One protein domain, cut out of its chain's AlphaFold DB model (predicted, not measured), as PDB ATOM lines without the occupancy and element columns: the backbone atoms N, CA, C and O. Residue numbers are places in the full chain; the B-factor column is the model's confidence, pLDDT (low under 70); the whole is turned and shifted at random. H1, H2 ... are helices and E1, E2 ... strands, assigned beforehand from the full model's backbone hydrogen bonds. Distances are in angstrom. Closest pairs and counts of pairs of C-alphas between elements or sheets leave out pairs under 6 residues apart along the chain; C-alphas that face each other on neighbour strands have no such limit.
ATOM      1  N   GLN A   2     -19.220-101.663-123.303       59.03
ATOM      2  CA  GLN A   2     -20.537-101.937-122.692       59.03
ATOM      3  C   GLN A   2     -20.927-100.958-121.566       59.03
ATOM      4  O   GLN A   2     -22.111-100.822-121.269       59.03
ATOM      5  N   TYR A   3     -19.955-100.244-120.988       59.59
ATOM      6  CA  TYR A   3     -20.152 -99.454-119.765       59.59
ATOM      7  C   TYR A   3     -20.463 -97.970-120.011       59.59
ATOM      8  O   TYR A   3     -21.366 -97.422-119.389       59.59
ATOM      9  N   LYS A   4     -19.774 -97.315-120.960       60.66
ATOM     10  CA  LYS A   4     -19.986 -95.885-121.248       60.66
ATOM     11  C   LYS A   4     -21.311 -95.607-121.970       60.66
ATOM     12  O   LYS A   4     -22.046 -94.732-121.534       60.66
ATOM     13  N   LYS A   5     -21.616 -96.353-123.044       69.44
ATOM     14  CA  LYS A   5     -22.779 -96.119-123.934       69.44
ATOM     15  C   LYS A   5     -23.023 -94.603-124.135       69.44
ATOM     16  O   LYS A   5     -22.058 -93.878-124.387       69.44
ATOM     17  N   ASP A   6     -24.258 -94.149-123.937       72.62
ATOM     18  CA  ASP A   6     -24.673 -92.742-124.024       72.62
ATOM     19  C   ASP A   6     -24.740 -92.048-122.654       72.62
ATOM     20  O   ASP A   6     -25.228 -90.924-122.544       72.62
ATOM     21  N   LYS A   7     -24.266 -92.703-121.585       78.50
ATOM     22  CA  LYS A   7     -24.284 -92.119-120.242       78.50
ATOM     23  C   LYS A   7     -23.256 -91.000-120.158       78.50
ATOM     24  O   LYS A   7     -22.096 -91.187-120.527       78.50
ATOM     25  N   ILE A   8     -23.681 -89.857-119.628       84.25
ATOM     26  CA  ILE A   8     -22.823 -88.696-119.343       84.25
ATOM     27  C   ILE A   8     -22.826 -88.333-117.856       84.25
ATOM     28  O   ILE A   8     -22.259 -87.320-117.473       84.25
ATOM     29  N   ASP A   9     -23.410 -89.184-117.010       87.44
ATOM     30  CA  ASP A   9     -23.636 -88.951-115.573       87.44
ATOM     31  C   ASP A   9     -22.330 -88.764-114.776       87.44
ATOM     32  O   ASP A   9     -22.315 -88.256-113.653       87.44
ATOM     33  N   PHE A  10     -21.207 -89.171-115.372       91.38
ATOM     34  CA  PHE A  10     -19.869 -88.947-114.840       91.38
ATOM     35  C   PHE A  10     -19.360 -87.513-115.053       91.38
ATOM     36  O   PHE A  10     -18.321 -87.180-114.491       91.38
ATOM     37  N   ILE A  11     -20.040 -86.683-115.848       92.69
ATOM     38  CA  ILE A  11     -19.726 -85.265-116.060       92.69
ATOM     39  C   ILE A  11     -20.616 -84.437-115.128       92.69
ATOM     40  O   ILE A  11     -21.829 -84.630-115.094       92.69
ATOM     41  N   VAL A  12     -20.023 -83.536-114.348       92.50
ATOM     42  CA  VAL A  12     -20.743 -82.723-113.354       92.50
ATOM     43  C   VAL A  12     -21.531 -81.598-114.031       92.50
ATOM     44  O   VAL A  12     -22.717 -81.435-113.760       92.50
ATOM     45  N   ASP A  13     -20.890 -80.866-114.936       92.44
ATOM     46  CA  ASP A  13     -21.474 -79.819-115.769       92.44
ATOM     47  C   ASP A  13     -21.089 -80.061-117.239       92.44
ATOM     48  O   ASP A  13     -19.988 -79.697-117.673       92.44
ATOM     49  N   PRO A  14     -21.972 -80.703-118.020       88.56
ATOM     50  CA  PRO A  14     -21.720 -80.980-119.429       88.56
ATOM     51  C   PRO A  14     -21.973 -79.770-120.342       88.56
ATOM     52  O   PRO A  14     -21.708 -79.855-121.540       88.56
ATOM     53  N   THR A  15     -22.515 -78.666-119.820       90.25
ATOM     54  CA  THR A  15     -22.982 -77.526-120.628       90.25
ATOM     55  C   THR A  15     -21.966 -76.391-120.708       90.25
ATOM     56  O   THR A  15     -21.941 -75.644-121.687       90.25
ATOM     57  N   SER A  16     -21.099 -76.277-119.703       91.81
ATOM     58  CA  SER A  16     -20.051 -75.264-119.633       91.81
ATOM     59  C   SER A  16     -18.768 -75.734-120.318       91.81
ATOM     60  O   SER A  16     -18.077 -76.634-119.839       91.81
ATOM     61  N   ALA A  17     -18.404 -75.079-121.424       89.25
ATOM     62  CA  ALA A  17     -17.167 -75.371-122.149       89.25
ATOM     63  C   ALA A  17     -15.890 -75.217-121.289       89.25
ATOM     64  O   ALA A  17     -15.030 -76.092-121.384       89.25
ATOM     65  N   PRO A  18     -15.754 -74.193-120.417       91.00
ATOM     66  CA  PRO A  18     -14.638 -74.131-119.474       91.00
ATOM     67  C   PRO A  18     -14.579 -75.333-118.525       91.00
ATOM     68  O   PRO A  18     -13.506 -75.887-118.315       91.00
ATOM     69  N   SER A  19     -15.725 -75.787-118.004       90.56
ATOM     70  CA  SER A  19     -15.779 -76.917-117.066       90.56
ATOM     71  C   SER A  19     -15.290 -78.221-117.709       90.56
ATOM     72  O   SER A  19     -14.718 -79.068-117.034       90.56
ATOM     73  N   LEU A  20     -15.451 -78.401-119.024       91.19
ATOM     74  CA  LEU A  20     -14.956 -79.584-119.748       91.19
ATOM     75  C   LEU A  20     -13.420 -79.674-119.821       91.19
ATOM     76  O   LEU A  20     -12.886 -80.708-120.214       91.19
ATOM     77  N   LEU A  21     -12.703 -78.614-119.452       93.19
ATOM     78  CA  LEU A  21     -11.239 -78.606-119.395       93.19
ATOM     79  C   LEU A  21     -10.698 -78.878-117.986       93.19
ATOM     80  O   LEU A  21      -9.485 -78.925-117.797       93.19
ATOM     81  N   GLU A  22     -11.584 -79.083-117.011       93.81
ATOM     82  CA  GLU A  22     -11.224 -79.234-115.608       93.81
ATOM     83  C   GLU A  22     -11.366 -80.682-115.142       93.81
ATOM     84  O   GLU A  22     -12.410 -81.317-115.304       93.81
ATOM     85  N   SER A  23     -10.329 -81.188-114.468       94.38
ATOM     86  CA  SER A  23     -10.333 -82.518-113.843       94.38
ATOM     87  C   SER A  23     -11.560 -82.719-112.942       94.38
ATOM     88  O   SER A  23     -12.205 -83.769-112.976       94.38
ATOM     89  N   SER A  24     -11.910 -81.708-112.148       95.12
ATOM     90  CA  SER A  24     -12.999 -81.755-111.166       95.12
ATOM     91  C   SER A  24     -14.388 -81.934-111.785       95.12
ATOM     92  O   SER A  24     -15.301 -82.389-111.097       95.12
ATOM     93  N   ASN A  25     -14.551 -81.639-113.077       96.19
ATOM     94  CA  ASN A  25     -15.816 -81.815-113.781       96.19
ATOM     95  C   ASN A  25     -16.113 -83.283-114.127       96.19
ATOM     96  O   ASN A  25     -17.203 -83.601-114.598       96.19
ATOM     97  N   TYR A  26     -15.164 -84.186-113.882       95.69
ATOM     98  CA  TYR A  26     -15.301 -85.613-114.139       95.69
ATOM     99  C   TYR A  26     -15.281 -86.392-112.823       95.69
ATOM    100  O   TYR A  26     -14.333 -86.313-112.048       95.69
ATOM    101  N   ARG A  27     -16.324 -87.190-112.575       95.62
ATOM    102  CA  ARG A  27     -16.420 -88.112-111.429       95.62
ATOM    103  C   ARG A  27     -15.495 -89.317-111.576       95.62
ATOM    104  O   ARG A  27     -15.090 -89.905-110.581       95.62
ATOM    105  N   LEU A  28     -15.180 -89.683-112.816       95.31
ATOM    106  CA  LEU A  28     -14.224 -90.735-113.147       95.31
ATOM    107  C   LEU A  28     -12.797 -90.187-113.262       95.31
ATOM    108  O   LEU A  28     -12.584 -88.981-113.375       95.31
ATOM    109  N   ILE A  29     -11.824 -91.095-113.266       96.06
ATOM    110  CA  ILE A  29     -10.431 -90.800-113.605       96.06
ATOM    111  C   ILE A  29     -10.379 -90.424-115.087       96.06
ATOM    112  O   ILE A  29     -10.566 -91.276-115.959       96.06
ATOM    113  N   HIS A  30     -10.136 -89.154-115.380       94.56
ATOM    114  CA  HIS A  30     -10.066 -88.649-116.738       94.56
ATOM    115  C   HIS A  30      -8.649 -88.831-117.307       94.56
ATOM    116  O   HIS A  30      -7.696 -88.304-116.738       94.56
ATOM    117  N   PRO A  31      -8.474 -89.492-118.465       91.44
ATOM    118  CA  PRO A  31      -7.151 -89.874-118.974       91.44
ATOM    119  C   PRO A  31      -6.230 -88.690-119.292       91.44
ATOM    120  O   PRO A  31      -5.013 -88.834-119.237       91.44
ATOM    121  N   ASN A  32      -6.796 -87.522-119.612       94.56
ATOM    122  CA  ASN A  32      -6.006 -86.326-119.922       94.56
ATOM    123  C   ASN A  32      -5.691 -85.465-118.691       94.56
ATOM    124  O   ASN A  32      -4.799 -84.627-118.768       94.56
ATOM    125  N   PHE A  33      -6.442 -85.620-117.596       95.50
ATOM    126  CA  PHE A  33      -6.373 -84.703-116.450       95.50
ATOM    127  C   PHE A  33      -5.954 -85.384-115.147       95.50
ATOM    128  O   PHE A  33      -5.525 -84.706-114.220       95.50
ATOM    129  N   ASP A  34      -6.060 -86.708-115.077       96.44
ATOM    130  CA  ASP A  34      -5.750 -87.498-113.896       96.44
ATOM    131  C   ASP A  34      -4.719 -88.575-114.238       96.44
ATOM    132  O   ASP A  34      -4.776 -89.234-115.280       96.44
ATOM    133  N   LEU A  35      -3.798 -88.825-113.310       95.81
ATOM    134  CA  LEU A  35      -2.924 -89.987-113.372       95.81
ATOM    135  C   LEU A  35      -3.625 -91.157-112.685       95.81
ATOM    136  O   LEU A  35      -3.805 -91.154-111.469       95.81
ATOM    137  N   TYR A  36      -3.987 -92.199-113.439       94.31
ATOM    138  CA  TYR A  36      -4.736 -93.340-112.888       94.31
ATOM    139  C   TYR A  36      -4.074 -93.950-111.645       94.31
ATOM    140  O   TYR A  36      -4.768 -94.319-110.700       94.31
ATOM    141  N   LYS A  37      -2.735 -94.001-111.623       95.56
ATOM    142  CA  LYS A  37      -1.941 -94.560-110.525       95.56
ATOM    143  C   LYS A  37      -2.147 -93.830-109.202       95.56
ATOM    144  O   LYS A  37      -1.847 -94.406-108.163       95.56
ATOM    145  N   ASP A  38      -2.654 -92.600-109.210       96.44
ATOM    146  CA  ASP A  38      -2.962 -91.835-107.996       96.44
ATOM    147  C   ASP A  38      -4.316 -92.242-107.399       96.44
ATOM    148  O   ASP A  38      -4.582 -91.989-106.228       96.44
ATOM    149  N   HIS A  39      -5.128 -92.980-108.160       97.12
ATOM    150  CA  HIS A  39      -6.489 -93.355-107.792       97.12
ATOM    151  C   HIS A  39      -6.719 -94.869-107.694       97.12
ATOM    152  O   HIS A  39      -7.479 -95.310-106.829       97.12
ATOM    153  N   ILE A  40      -6.091 -95.659-108.566       96.44
ATOM    154  CA  ILE A  40      -6.209 -97.118-108.633       96.44
ATOM    155  C   ILE A  40      -4.806 -97.712-108.765       96.44
ATOM    156  O   ILE A  40      -4.030 -97.330-109.642       96.44
ATOM    157  N   ALA A  41      -4.487 -98.666-107.898       95.69
ATOM    158  CA  ALA A  41      -3.338 -99.541-108.056       95.69
ATOM    159  C   ALA A  41      -3.734-100.746-108.918       95.69
ATOM    160  O   ALA A  41      -4.794-101.335-108.710       95.69
ATOM    161  N   VAL A  42      -2.879-101.107-109.871       93.50
ATOM    162  CA  VAL A  42      -3.052-102.302-110.701       93.50
ATOM    163  C   VAL A  42      -1.961-103.288-110.319       93.50
ATOM    164  O   VAL A  42      -0.779-102.947-110.351       93.50
ATOM    165  N   SER A  43      -2.353-104.495-109.931       91.75
ATOM    166  CA  SER A  43      -1.441-105.598-109.644       91.75
ATOM    167  C   SER A  43      -1.687-106.705-110.653       91.75
ATOM    168  O   SER A  43      -2.829-107.095-110.873       91.75
ATOM    169  N   MET A  44      -0.619-107.195-111.273       90.50
ATOM    170  CA  MET A  44      -0.680-108.267-112.260       90.50
ATOM    171  C   MET A  44       0.235-109.401-111.814       90.50
ATOM    172  O   MET A  44       1.379-109.159-111.429       90.50
ATOM    173  N   ILE A  45      -0.281-110.622-111.867       87.69
ATOM    174  CA  ILE A  45       0.480-111.849-111.642       87.69
ATOM    175  C   ILE A  45       0.349-112.682-112.911       87.69
ATOM    176  O   ILE A  45      -0.764-112.941-113.362       87.69
ATOM    177  N   GLN A  46       1.483-113.084-113.477       85.50
ATOM    178  CA  GLN A  46       1.536-113.967-114.633       85.50
ATOM    179  C   GLN A  46       2.299-115.240-114.260       85.50
ATOM    180  O   GLN A  46       3.394-115.156-113.702       85.50
ATOM    181  N   SER A  47       1.716-116.398-114.555       82.75
ATOM    182  CA  SER A  47       2.325-117.718-114.386       82.75
ATOM    183  C   SER A  47       1.984-118.557-115.610       82.75
ATOM    184  O   SER A  47       0.822-118.901-115.798       82.75
ATOM    185  N   ASP A  48       2.977-118.870-116.440       84.69
ATOM    186  CA  ASP A  48       2.781-119.557-117.723       84.69
ATOM    187  C   ASP A  48       1.680-118.877-118.570       84.69
ATOM    188  O   ASP A  48       1.788-117.687-118.887       84.69
ATOM    189  N   ASP A  49       0.604-119.602-118.891       78.12
ATOM    190  CA  ASP A  49      -0.531-119.121-119.689       78.12
ATOM    191  C   ASP A  49      -1.608-118.397-118.856       78.12
ATOM    192  O   ASP A  49      -2.605-117.903-119.387       78.12
ATOM    193  N   ILE A  50      -1.416-118.306-117.539       76.62
ATOM    194  CA  ILE A  50      -2.341-117.670-116.604       76.62
ATOM    195  C   ILE A  50      -1.915-116.225-116.350       76.62
ATOM    196  O   ILE A  50      -0.810-115.957-115.883       76.62
ATOM    197  N   THR A  51      -2.828-115.282-116.591       82.00
ATOM    198  CA  THR A  51      -2.683-113.878-116.180       82.00
ATOM    199  C   THR A  51      -3.838-113.485-115.270       82.00
ATOM    200  O   THR A  51      -5.000-113.599-115.654       82.00
ATOM    201  N   ILE A  52      -3.510-112.991-114.078       84.56
ATOM    202  CA  ILE A  52      -4.460-112.436-113.116       84.56
ATOM    203  C   ILE A  52      -4.198-110.940-113.001       84.56
ATOM    204  O   ILE A  52      -3.074-110.518-112.712       84.56
ATOM    205  N   VAL A  53      -5.244-110.139-113.183       89.44
ATOM    206  CA  VAL A  53      -5.205-108.688-112.979       89.44
ATOM    207  C   VAL A  53      -6.126-108.320-111.826       89.44
ATOM    208  O   VAL A  53      -7.282-108.724-111.802       89.44
ATOM    209  N   LYS A  54      -5.613-107.534-110.878       92.12
ATOM    210  CA  LYS A  54      -6.361-106.982-109.747       92.12
ATOM    211  C   LYS A  54      -6.304-105.463-109.760       92.12
ATOM    212  O   LYS A  54      -5.217-104.883-109.835       92.12
ATOM    213  N   TYR A  55      -7.453-104.818-109.595       94.69
ATOM    214  CA  TYR A  55      -7.567-103.379-109.417       94.69
ATOM    215  C   TYR A  55      -7.850-103.084-107.940       94.69
ATOM    216  O   TYR A  55      -8.703-103.680-107.296       94.69
ATOM    217  N   SER A  56      -7.094-102.172-107.341       94.00
ATOM    218  CA  SER A  56      -7.257-101.793-105.934       94.00
ATOM    219  C   SER A  56      -7.448-100.292-105.823       94.00
ATOM    220  O   SER A  56      -6.591 -99.507-106.228       94.00
ATOM    221  N   ARG A  57      -8.592 -99.884-105.272       95.69
ATOM    222  CA  ARG A  57      -8.907 -98.475-105.009       95.69
ATOM    223  C   ARG A  57      -7.923 -97.923-103.979       95.69
ATOM    224  O   ARG A  57      -7.738 -98.531-102.927       95.69
ATOM    225  N   LYS A  58      -7.311 -96.771-104.260       95.56
ATOM    226  CA  LYS A  58      -6.511 -96.057-103.259       95.56
ATOM    227  C   LYS A  58      -7.423 -95.379-102.242       95.56
ATOM    228  O   LYS A  58      -8.449 -94.805-102.607       95.56
ATOM    229  N   GLU A  59      -7.041 -95.446-100.973       94.38
ATOM    230  CA  GLU A  59      -7.799 -94.841 -99.878       94.38
ATOM    231  C   GLU A  59      -7.980 -93.329-100.100       94.38
ATOM    232  O   GLU A  59      -7.081 -92.646-100.587       94.38
ATOM    233  N   GLY A  60      -9.179 -92.815 -99.813       93.56
ATOM    234  CA  GLY A  60      -9.533 -91.404-100.012       93.56
ATOM    235  C   GLY A  60      -9.802 -90.984-101.467       93.56
ATOM    236  O   GLY A  60     -10.298 -89.883-101.702       93.56
ATOM    237  N   SER A  61      -9.545 -91.846-102.456       96.12
ATOM    238  CA  SER A  61      -9.761 -91.519-103.867       96.12
ATOM    239  C   SER A  61     -11.219 -91.717-104.297       96.12
ATOM    240  O   SER A  61     -11.623 -92.806-104.714       96.12
ATOM    241  N   GLN A  62     -12.009 -90.640-104.273       96.00
ATOM    242  CA  GLN A  62     -13.400 -90.662-104.755       96.00
ATOM    243  C   GLN A  62     -13.498 -91.027-106.241       96.00
ATOM    244  O   GLN A  62     -14.329 -91.850-106.620       96.00
ATOM    245  N   LYS A  63     -12.604 -90.479-107.075       96.12
ATOM    246  CA  LYS A  63     -12.522 -90.837-108.499       96.12
ATOM    247  C   LYS A  63     -12.161 -92.300-108.709       96.12
ATOM    248  O   LYS A  63     -12.687 -92.935-109.618       96.12
ATOM    249  N   GLY A  64     -11.278 -92.839-107.866       96.38
ATOM    250  CA  GLY A  64     -10.903 -94.251-107.884       96.38
ATOM    251  C   GLY A  64     -12.090 -95.150-107.573       96.38
ATOM    252  O   GLY A  64     -12.349 -96.080-108.329       96.38
ATOM    253  N   ALA A  65     -12.848 -94.830-106.520       96.38
ATOM    254  CA  ALA A  65     -14.070 -95.551-106.173       96.38
ATOM    255  C   ALA A  65     -15.108 -95.487-107.299       96.38
ATOM    256  O   ALA A  65     -15.530 -96.528-107.794       96.38
ATOM    257  N   TYR A  66     -15.423 -94.283-107.783       95.81
ATOM    258  CA  TYR A  66     -16.384 -94.107-108.868       95.81
ATOM    259  C   TYR A  66     -15.967 -94.866-110.130       95.81
ATOM    260  O   TYR A  66     -16.786 -95.537-110.741       95.81
ATOM    261  N   THR A  67     -14.695 -94.789-110.528       95.25
ATOM    262  CA  THR A  67     -14.194 -95.466-111.737       95.25
ATOM    263  C   THR A  67     -14.228 -96.984-111.589       95.25
ATOM    264  O   THR A  67     -14.613 -97.669-112.535       95.25
ATOM    265  N   TYR A  68     -13.858 -97.504-110.414       94.81
ATOM    266  CA  TYR A  68     -13.906 -98.935-110.118       94.81
ATOM    267  C   TYR A  68     -15.327 -99.485-110.276       94.81
ATOM    268  O   TYR A  68     -15.528-100.473-110.981       94.81
ATOM    269  N   ASP A  69     -16.307 -98.792-109.698       93.00
ATOM    270  CA  ASP A  69     -17.706 -99.213-109.723       93.00
ATOM    271  C   ASP A  69     -18.338 -98.982-111.110       93.00
ATOM    272  O   ASP A  69     -19.031 -99.847-111.642       93.00
ATOM    273  N   TYR A  70     -18.057 -97.840-111.750       92.06
ATOM    274  CA  TYR A  70     -18.627 -97.462-113.050       92.06
ATOM    275  C   TYR A  70     -18.242 -98.428-114.175       92.06
ATOM    276  O   TYR A  70     -19.061 -98.731-115.045       92.06
ATOM    277  N   PHE A  71     -16.995 -98.907-114.172       90.25
ATOM    278  CA  PHE A  71     -16.515 -99.902-115.134       90.25
ATOM    279  C   PHE A  71     -16.631-101.338-114.631       90.25
ATOM    280  O   PHE A  71     -16.237-102.250-115.357       90.25
ATOM    281  N   ASN A  72     -17.177-101.529-113.428       89.69
ATOM    282  CA  ASN A  72     -17.330-102.824-112.783       89.69
ATOM    283  C   ASN A  72     -16.026-103.636-112.805       89.69
ATOM    284  O   ASN A  72     -15.978-104.772-113.281       89.69
ATOM    285  N   LEU A  73     -14.935-103.012-112.345       91.25
ATOM    286  CA  LEU A  73     -13.601-103.605-112.438       91.25
ATOM    287  C   LEU A  73     -13.502-104.927-111.665       91.25
ATOM    288  O   LEU A  73     -12.744-105.791-112.084       91.25
ATOM    289  N   SER A  74     -14.318-105.134-110.627       88.50
ATOM    290  CA  SER A  74     -14.425-106.415-109.916       88.50
ATOM    291  C   SER A  74     -14.842-107.582-110.813       88.50
ATOM    292  O   SER A  74     -14.280-108.662-110.692       88.50
ATOM    293  N   GLU A  75     -15.783-107.392-111.741       85.88
ATOM    294  CA  GLU A  75     -16.176-108.468-112.669       85.88
ATOM    295  C   GLU A  75     -15.073-108.774-113.686       85.88
ATOM    296  O   GLU A  75     -14.902-109.916-114.100       85.88
ATOM    297  N   LEU A  76     -14.277-107.768-114.068       83.88
ATOM    298  CA  LEU A  76     -13.106-107.998-114.918       83.88
ATOM    299  C   LEU A  76     -12.042-108.831-114.189       83.88
ATOM    300  O   LEU A  76     -11.373-109.650-114.818       83.88
ATOM    301  N   GLU A  77     -11.903-108.643-112.874       84.44
ATOM    302  CA  GLU A  77     -11.027-109.455-112.024       84.44
ATOM    303  C   GLU A  77     -11.534-110.898-111.923       84.44
ATOM    304  O   GLU A  77     -10.746-111.823-112.109       84.44
ATOM    305  N   ILE A  78     -12.838-111.091-111.683       74.12
ATOM    306  CA  ILE A  78     -13.467-112.421-111.608       74.12
ATOM    307  C   ILE A  78     -13.320-113.150-112.943       74.12
ATOM    308  O   ILE A  78     -12.803-114.258-112.959       74.12
ATOM    309  N   GLY A  79     -13.650-112.518-114.072       67.69
ATOM    310  CA  GLY A  79     -13.492-113.144-115.389       67.69
ATOM    311  C   GLY A  79     -12.039-113.517-115.712       67.69
ATOM    312  O   GLY A  79     -11.781-114.583-116.269       67.69
ATOM    313  N   SER A  80     -11.073-112.678-115.316       70.50
ATOM    314  CA  SER A  80      -9.641-112.999-115.424       70.50
ATOM    315  C   SER A  80      -9.256-114.187-114.538       70.50
ATOM    316  O   SER A  80      -8.429-115.005-114.940       70.50
ATOM    317  N   PHE A  81      -9.850-114.295-113.348       74.25
ATOM    318  CA  PHE A  81      -9.605-115.382-112.409       74.25
ATOM    319  C   PHE A  81     -10.253-116.697-112.868       74.25
ATOM    320  O   PHE A  81      -9.572-117.717-112.918       74.25
ATOM    321  N   ASP A  82     -11.511-116.680-113.298       69.00
ATOM    322  CA  ASP A  82     -12.233-117.851-113.802       69.00
ATOM    323  C   ASP A  82     -11.538-118.433-115.036       69.00
ATOM    324  O   ASP A  82     -11.242-119.630-115.084       69.00
ATOM    325  N   GLN A  83     -11.153-117.573-115.989       68.25
ATOM    326  CA  GLN A  83     -10.347-117.986-117.137       68.25
ATOM    327  C   GLN A  83      -9.017-118.610-116.690       68.25
ATOM    328  O   GLN A  83      -8.603-119.634-117.234       68.25
ATOM    329  N   SER A  84      -8.360-118.025-115.683       61.75
ATOM    330  CA  SER A  84      -7.092-118.545-115.169       61.75
ATOM    331  C   SER A  84      -7.205-119.893-114.459       61.75
ATOM    332  O   SER A  84      -6.266-120.680-114.487       61.75
ATOM    333  N   GLN A  85      -8.348-120.183-113.839       65.12
ATOM    334  CA  GLN A  85      -8.593-121.458-113.164       65.12
ATOM    335  C   GLN A  85      -9.165-122.528-114.104       65.12
ATOM    336  O   GLN A  85      -9.540-123.606-113.648       65.12
ATOM    337  N   GLY A  86      -9.235-122.255-115.413       62.78
ATOM    338  CA  GLY A  86      -9.823-123.168-116.392       62.78
ATOM    339  C   GLY A  86     -11.339-123.316-116.249       62.78
ATOM    340  O   GLY A  86     -11.921-124.227-116.839       62.78
ATOM    341  N   ALA A  87     -11.993-122.430-115.493       57.34
ATOM    342  CA  ALA A  87     -13.440-122.356-115.437       57.34
ATOM    343  C   ALA A  87     -13.930-121.680-116.724       57.34
ATOM    344  O   ALA A  87     -14.153-120.474-116.785       57.34
ATOM    345  N   SER A  88     -14.107-122.458-117.796       52.22
ATOM    346  CA  SER A  88     -15.055-122.047-118.829       52.22
ATOM    347  C   SER A  88     -16.414-121.997-118.148       52.22
ATOM    348  O   SER A  88     -16.800-123.011-117.562       52.22
ATOM    349  N   HIS A  89     -17.104-120.850-118.189       46.34
ATOM    350  CA  HIS A  89     -18.498-120.758-117.758       46.34
ATOM    351  C   HIS A  89     -19.216-122.015-118.242       46.34
ATOM    352  O   HIS A  89     -19.359-122.231-119.446       46.34
TER     353      HIS A  89
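This is residues 2 to 89 of the 109 residues of an uncharacterized protein of Proteobacteria bacterium (UniProt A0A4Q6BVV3). A winding stretch without named elements, residues 2 to 39, leads into a long two-stranded hairpin, E1 and E2; H1 sits by its open end, and H2 runs alongside E2. The 88 printed residues hold E1, E2, H1, H2 in that order, a mixed class with 37 residues in named elements, under half. The antiparallel sheet has order E1 - E2. The whole is loose, radius of gyration of the C-alphas 15.8 A, and elongated, 49 by 26 by 19 A.

E1, residues 40 to 47, and E2, residues 50 to 57, form an antiparallel hairpin at 165 degrees; N 43 and O 54 are 2.9 A apart, within hydrogen-bond range. The closest C-alphas of E2 and H1, residues 62 to 70, are Arg 57 and Gly 64, 5.5 A. Those of E2 and H2, residues 73 to 84, are Ile 50 and Ser 84, 5.0 A. E1 and H2 are apart. H1 and H2 are close but not clearly touching, Tyr 68 to Ser 74 being their closest C-alphas, 7.5 A. In both helices every O i to N i+4 pair is within hydrogen-bond range.

E1, 23.0 A long, begins at C-alpha 40 (-6.209, -97.118, -108.633). E2 measures 23.4 A, H1 11.9 A and H2 16.5 A, ending at C-alpha 84 (-7.092, -118.545, -115.169).

The farthest C-alphas, Ser 16 and Asp 48, are 49.9 A apart. The printed part has no cut, and its three links are tight. pLDDT is under 70 at residues 2 to 5, 79 and 82 to 89.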